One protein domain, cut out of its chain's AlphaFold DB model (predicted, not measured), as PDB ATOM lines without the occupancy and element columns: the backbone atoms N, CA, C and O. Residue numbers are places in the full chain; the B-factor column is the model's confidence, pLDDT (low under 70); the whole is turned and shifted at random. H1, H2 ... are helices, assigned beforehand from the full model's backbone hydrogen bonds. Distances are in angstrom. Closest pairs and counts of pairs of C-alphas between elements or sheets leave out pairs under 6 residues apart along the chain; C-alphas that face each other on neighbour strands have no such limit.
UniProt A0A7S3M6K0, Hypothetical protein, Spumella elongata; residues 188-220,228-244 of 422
ATOM      1  N   PRO A 188      79.417 148.584 -24.079       77.25
ATOM      2  CA  PRO A 188      78.085 148.397 -24.633       77.25
ATOM      3  C   PRO A 188      77.294 147.459 -23.724       77.25
ATOM      4  O   PRO A 188      77.803 146.409 -23.333       77.25
ATOM      5  N   VAL A 189      76.060 147.846 -23.393       76.56
ATOM      6  CA  VAL A 189      75.160 147.081 -22.521       76.56
ATOM      7  C   VAL A 189      74.635 145.869 -23.294       76.56
ATOM      8  O   VAL A 189      73.526 145.854 -23.813       76.56
ATOM      9  N   THR A 190      75.487 144.861 -23.432       87.00
ATOM     10  CA  THR A 190      75.144 143.541 -23.968       87.00
ATOM     11  C   THR A 190      74.720 142.626 -22.824       87.00
ATOM     12  O   THR A 190      75.167 142.815 -21.688       87.00
ATOM     13  N   ALA A 191      73.897 141.612 -23.102       87.31
ATOM     14  CA  ALA A 191      73.433 140.668 -22.081       87.31
ATOM     15  C   ALA A 191      74.601 140.010 -21.319       87.31
ATOM     16  O   ALA A 191      74.555 139.901 -20.094       87.31
ATOM     17  N   GLU A 192      75.686 139.669 -22.017       86.94
ATOM     18  CA  GLU A 192      76.895 139.085 -21.423       86.94
ATOM     19  C   GLU A 192      77.646 140.083 -20.520       86.94
ATOM     20  O   GLU A 192      78.046 139.749 -19.400       86.94
ATOM     21  N   SER A 193      77.782 141.345 -20.949       87.12
ATOM     22  CA  SER A 193      78.399 142.401 -20.127       87.12
ATOM     23  C   SER A 193      77.565 142.741 -18.887       87.12
ATOM     24  O   SER A 193      78.104 143.029 -17.819       87.12
ATOM     25  N   PHE A 194      76.238 142.660 -18.999       85.50
ATOM     26  CA  PHE A 194      75.338 142.906 -17.885       85.50
ATOM     27  C   PHE A 194      75.346 141.736 -16.901       85.50
ATOM     28  O   PHE A 194      75.385 141.961 -15.696       85.50
ATOM     29  N   ALA A 195      75.381 140.492 -17.390       87.50
ATOM     30  CA  ALA A 195      75.501 139.304 -16.550       87.50
ATOM     31  C   ALA A 195      76.806 139.322 -15.742       87.50
ATOM     32  O   ALA A 195      76.768 139.152 -14.526       87.50
ATOM     33  N   THR A 196      77.937 139.617 -16.388       87.69
ATOM     34  CA  THR A 196      79.242 139.741 -15.710       87.69
ATOM     35  C   THR A 196      79.284 140.913 -14.726       87.69
ATOM     36  O   THR A 196      79.830 140.782 -13.633       87.69
ATOM     37  N   TRP A 197      78.655 142.046 -15.050       89.25
ATOM     38  CA  TRP A 197      78.512 143.159 -14.108       89.25
ATOM     39  C   TRP A 197      77.639 142.795 -12.903       89.25
ATOM     40  O   TRP A 197      77.980 143.131 -11.771       89.25
ATOM     41  N   ARG A 198      76.530 142.083 -13.122       89.31
ATOM     42  CA  ARG A 198      75.595 141.681 -12.067       89.31
ATOM     43  C   ARG A 198      76.227 140.662 -11.124       89.31
ATOM     44  O   ARG A 198      76.097 140.810  -9.912       89.31
ATOM     45  N   THR A 199      76.951 139.677 -11.659       88.31
ATOM     46  CA  THR A 199      77.704 138.711 -10.846       88.31
ATOM     47  C   THR A 199      78.833 139.398 -10.085       88.31
ATOM     48  O   THR A 199      78.969 139.177  -8.884       88.31
ATOM     49  N   ALA A 200      79.572 140.315 -10.719       89.81
ATOM     50  CA  ALA A 200      80.603 141.107 -10.047       89.81
ATOM     51  C   ALA A 200      80.025 142.004  -8.939       89.81
ATOM     52  O   ALA A 200      80.618 142.126  -7.870       89.81
ATOM     53  N   LYS A 201      78.853 142.612  -9.158       90.62
ATOM     54  CA  LYS A 201      78.163 143.432  -8.153       90.62
ATOM     55  C   LYS A 201      77.634 142.613  -6.986       90.62
ATOM     56  O   LYS A 201      77.748 143.058  -5.844       90.62
ATOM     57  N   LEU A 202      77.089 141.431  -7.255       85.12
ATOM     58  CA  LEU A 202      76.643 140.510  -6.215       85.12
ATOM     59  C   LEU A 202      77.830 140.018  -5.376       85.12
ATOM     60  O   LEU A 202      77.773 140.107  -4.153       85.12
ATOM     61  N   ALA A 203      78.928 139.617  -6.022       86.88
ATOM     62  CA  ALA A 203      80.156 139.201  -5.350       86.88
ATOM     63  C   ALA A 203      80.784 140.343  -4.534       86.88
ATOM     64  O   ALA A 203      81.220 140.127  -3.407       86.88
ATOM     65  N   GLN A 204      80.779 141.578  -5.055       88.31
ATOM     66  CA  GLN A 204      81.234 142.760  -4.315       88.31
ATOM     67  C   GLN A 204      80.413 142.963  -3.036       88.31
ATOM     68  O   GLN A 204      80.978 143.188  -1.969       88.31
ATOM     69  N   LYS A 205      79.083 142.861  -3.141       86.44
ATOM     70  CA  LYS A 205      78.175 143.019  -2.002       86.44
ATOM     71  C   LYS A 205      78.342 141.897  -0.970       86.44
ATOM     72  O   LYS A 205      78.333 142.175   0.225       86.44
ATOM     73  N   GLN A 206      78.526 140.653  -1.416       80.50
ATOM     74  CA  GLN A 206      78.804 139.512  -0.537       80.50
ATOM     75  C   GLN A 206      80.147 139.677   0.184       80.50
ATOM     76  O   GLN A 206      80.185 139.598   1.407       80.50
ATOM     77  N   ALA A 207      81.217 140.028  -0.533       85.00
ATOM     78  CA  ALA A 207      82.534 140.253   0.063       85.00
ATOM     79  C   ALA A 207      82.538 141.410   1.080       85.00
ATOM     80  O   ALA A 207      83.222 141.340   2.100       85.00
ATOM     81  N   GLU A 208      81.763 142.472   0.838       85.56
ATOM     82  CA  GLU A 208      81.590 143.569   1.797       85.56
ATOM     83  C   GLU A 208      80.844 143.115   3.063       85.56
ATOM     84  O   GLU A 208      81.270 143.434   4.176       85.56
ATOM     85  N   ALA A 209      79.778 142.322   2.916       79.31
ATOM     86  CA  ALA A 209      79.053 141.738   4.044       79.31
ATOM     87  C   ALA A 209      79.943 140.778   4.856       79.31
ATOM     88  O   ALA A 209      80.004 140.887   6.081       79.31
ATOM     89  N   GLU A 210      80.708 139.910   4.189       79.38
ATOM     90  CA  GLU A 210      81.688 139.014   4.814       79.38
ATOM     91  C   GLU A 210      82.782 139.792   5.553       79.38
ATOM     92  O   GLU A 210      83.129 139.464   6.690       79.38
ATOM     93  N   ALA A 211      83.310 140.860   4.947       83.62
ATOM     94  CA  ALA A 211      84.308 141.719   5.574       83.62
ATOM     95  C   ALA A 211      83.745 142.427   6.814       83.62
ATOM     96  O   ALA A 211      84.431 142.511   7.836       83.62
ATOM     97  N   ARG A 212      82.489 142.890   6.760       79.56
ATOM     98  CA  ARG A 212      81.796 143.523   7.890       79.56
ATOM     99  C   ARG A 212      81.554 142.531   9.027       79.56
ATOM    100  O   ARG A 212      81.851 142.855  10.176       79.56
ATOM    101  N   VAL A 213      81.119 141.311   8.713       74.62
ATOM    102  CA  VAL A 213      80.949 140.222   9.689       74.62
ATOM    103  C   VAL A 213      82.287 139.833  10.303       74.62
ATOM    104  O   VAL A 213      82.405 139.775  11.523       74.62
ATOM    105  N   LYS A 214      83.336 139.640   9.498       77.19
ATOM    106  CA  LYS A 214      84.680 139.302   9.986       77.19
ATOM    107  C   LYS A 214      85.252 140.404  10.877       77.19
ATOM    108  O   LYS A 214      85.821 140.110  11.929       77.19
ATOM    109  N   ALA A 215      85.064 141.668  10.500       79.62
ATOM    110  CA  ALA A 215      85.468 142.806  11.315       79.62
ATOM    111  C   ALA A 215      84.718 142.838  12.658       79.62
ATOM    112  O   ALA A 215      85.344 143.060  13.691       79.62
ATOM    113  N   GLU A 216      83.414 142.566  12.685       74.31
ATOM    114  CA  GLU A 216      82.618 142.509  13.920       74.31
ATOM    115  C   GLU A 216      82.953 141.291  14.797       74.31
ATOM    116  O   GLU A 216      83.097 141.422  16.015       74.31
ATOM    117  N   LEU A 217      83.194 140.125  14.190       68.19
ATOM    118  CA  LEU A 217      83.644 138.913  14.884       68.19
ATOM    119  C   LEU A 217      85.015 139.103  15.545       68.19
ATOM    120  O   LEU A 217      85.240 138.609  16.649       68.19
ATOM    121  N   THR A 218      85.926 139.861  14.921       69.56
ATOM    122  CA  THR A 218      87.239 140.169  15.521       69.56
ATOM    123  C   THR A 218      87.156 141.179  16.668       69.56
ATOM    124  O   THR A 218      88.065 141.236  17.496       69.56
ATOM    125  N   LYS A 219      86.072 141.968  16.756       72.38
ATOM    126  CA  LYS A 219      85.967 143.075  17.715       72.38
ATOM    127  C   LYS A 219      85.509 142.663  19.113       72.38
ATOM    128  O   LYS A 219      85.870 143.373  20.050       72.38
ATOM    129  N   LYS A 220      84.764 141.564  19.322       59.44
ATOM    130  CA  LYS A 220      84.332 141.155  20.681       59.44
ATOM    131  C   LYS A 220      84.142 139.645  20.865       59.44
ATOM    132  O   LYS A 220      83.367 138.992  20.176       59.44
ATOM    133  N   VAL A 228      74.816 142.760  13.155       71.12
ATOM    134  CA  VAL A 228      75.185 143.991  12.434       71.12
ATOM    135  C   VAL A 228      74.668 144.005  10.992       71.12
ATOM    136  O   VAL A 228      74.621 145.066  10.369       71.12
ATOM    137  N   LEU A 229      74.254 142.848  10.476       76.31
ATOM    138  CA  LEU A 229      73.635 142.707   9.162       76.31
ATOM    139  C   LEU A 229      72.110 142.638   9.295       76.31
ATOM    140  O   LEU A 229      71.583 142.081  10.259       76.31
ATOM    141  N   SER A 230      71.400 143.193   8.311       83.19
ATOM    142  CA  SER A 230      69.946 143.009   8.191       83.19
ATOM    143  C   SER A 230      69.615 141.525   7.979       83.19
ATOM    144  O   SER A 230      70.411 140.804   7.380       83.19
ATOM    145  N   GLY A 231      68.433 141.053   8.400       81.19
ATOM    146  CA  GLY A 231      68.015 139.652   8.211       81.19
ATOM    147  C   GLY A 231      68.144 139.173   6.756       81.19
ATOM    148  O   GLY A 231      68.639 138.079   6.501       81.19
ATOM    149  N   LYS A 232      67.847 140.050   5.785       81.31
ATOM    150  CA  LYS A 232      68.043 139.775   4.351       81.31
ATOM    151  C   LYS A 232      69.518 139.630   3.959       81.31
ATOM    152  O   LYS A 232      69.849 138.865   3.061       81.31
ATOM    153  N   GLU A 233      70.417 140.377   4.586       82.06
ATOM    154  CA  GLU A 233      71.862 140.265   4.341       82.06
ATOM    155  C   GLU A 233      72.439 139.007   4.990       82.06
ATOM    156  O   GLU A 233      73.274 138.342   4.382       82.06
ATOM    157  N   LEU A 234      71.942 138.640   6.172       82.06
ATOM    158  CA  LEU A 234      72.287 137.390   6.843       82.06
ATOM    159  C   LEU A 234      71.854 136.163   6.046       82.06
ATOM    160  O   LEU A 234      72.650 135.240   5.911       82.06
ATOM    161  N   PHE A 235      70.655 136.178   5.463       81.50
ATOM    162  CA  PHE A 235      70.168 135.098   4.604       81.50
ATOM    163  C   PHE A 235      71.033 134.918   3.346       81.50
ATOM    164  O   PHE A 235      71.343 133.799   2.954       81.50
ATOM    165  N   ASN A 236      71.489 136.021   2.739       84.31
ATOM    166  CA  ASN A 236      72.397 135.970   1.587       84.31
ATOM    167  C   ASN A 236      73.831 135.547   1.954       84.31
ATOM    168  O   ASN A 236      74.554 135.058   1.089       84.31
ATOM    169  N   TYR A 237      74.257 135.785   3.197       81.00
ATOM    170  CA  TYR A 237      75.561 135.367   3.715       81.00
ATOM    171  C   TYR A 237      75.559 133.881   4.097       81.00
ATOM    172  O   TYR A 237      76.482 133.151   3.749       81.00
ATOM    173  N   ASN A 238      74.525 133.428   4.806       80.88
ATOM    174  CA  ASN A 238      74.328 132.026   5.134       80.88
ATOM    175  C   ASN A 238      72.834 131.717   5.321       80.88
ATOM    176  O   ASN A 238      72.267 131.946   6.391       80.88
ATOM    177  N   SER A 239      72.215 131.160   4.279       83.94
ATOM    178  CA  SER A 239      70.803 130.771   4.285       83.94
ATOM    179  C   SER A 239      70.514 129.600   5.221       83.94
ATOM    180  O   SER A 239      69.417 129.513   5.754       83.94
ATOM    181  N   SER A 240      71.498 128.736   5.500       81.25
ATOM    182  CA  SER A 240      71.308 127.570   6.371       81.25
ATOM    183  C   SER A 240      71.157 127.938   7.851       81.25
ATOM    184  O   SER A 240      70.919 127.062   8.675       81.25
ATOM    185  N   LEU A 241      71.358 129.211   8.213       77.38
ATOM    186  CA  LEU A 241      71.074 129.728   9.555       77.38
ATOM    187  C   LEU A 241      69.583 130.023   9.772       77.38
ATOM    188  O   LEU A 241      69.193 130.306  10.901       77.38
ATOM    189  N   PHE A 242      68.779 129.972   8.709       78.06
ATOM    190  CA  PHE A 242      67.343 130.219   8.715       78.06
ATOM    191  C   PHE A 242      66.637 128.898   8.408       78.06
ATOM    192  O   PHE A 242      66.325 128.599   7.259       78.06
ATOM    193  N   VAL A 243      66.486 128.079   9.445       76.62
ATOM    194  CA  VAL A 243      65.640 126.883   9.437       76.62
ATOM    195  C   VAL A 243      64.507 127.178  10.405       76.62
ATOM    196  O   VAL A 243      64.783 127.562  11.546       76.62
ATOM    197  N   ASP A 244      63.274 127.057   9.934       75.88
ATOM    198  CA  ASP A 244      62.088 127.300  10.745       75.88
ATOM    199  C   ASP A 244      62.040 126.324  11.929       75.88
ATOM    200  O   ASP A 244      62.492 125.178  11.834       75.88
TER     201      ASP A 244
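This is residues 188 to 220 and 228 to 244 of the 422 residues of the protein "Hypothetical protein" of Spumella elongata (UniProt A0A7S3M6K0). One long straight helix, H1, makes the longest axis, and the short helix H2 is set crosswise on one side of it, past its middle; residues 190 to 196, of which 191 to 196 belong to H1, stick out free. After H2, residues 238 to 244 lead away from H1 as a tail. The printed part has 50 residues with two named helices, H1 then H2, and no named strand: all helix. It is only just loose, close to extended, with a radius of gyration of the C-alphas of 14.3 A, and flat, spanning 46 by 29 by 13 A.

H1, residues 191 to 219, touches H2, residues 231 to 237, with residues 206 to 210 alone. Their closest C-alphas, those of Gln 206 and Tyr 237, are 6.8 A apart. Their lines are about perpendicular, at 75 degrees. In H1 and H2 every O i to N i+4 pair is within hydrogen-bond range.

H1 begins at C-alpha 191 (73.433, 140.668, -22.081) and measures 41.8 A. H2 measures 9.8 A and ends at C-alpha 237 (75.561, 135.367, 3.715).

The farthest C-alphas, Pro 188 and Lys 220, are 46.3 A apart. Residues 221 to 227 are not printed; C-alphas 220 and 228 are 12.6 A apart across this cut, in the link from H1 to H2. Mean pLDDT of the printed part is 81.3; residues 217, 218 and 220 are under 70.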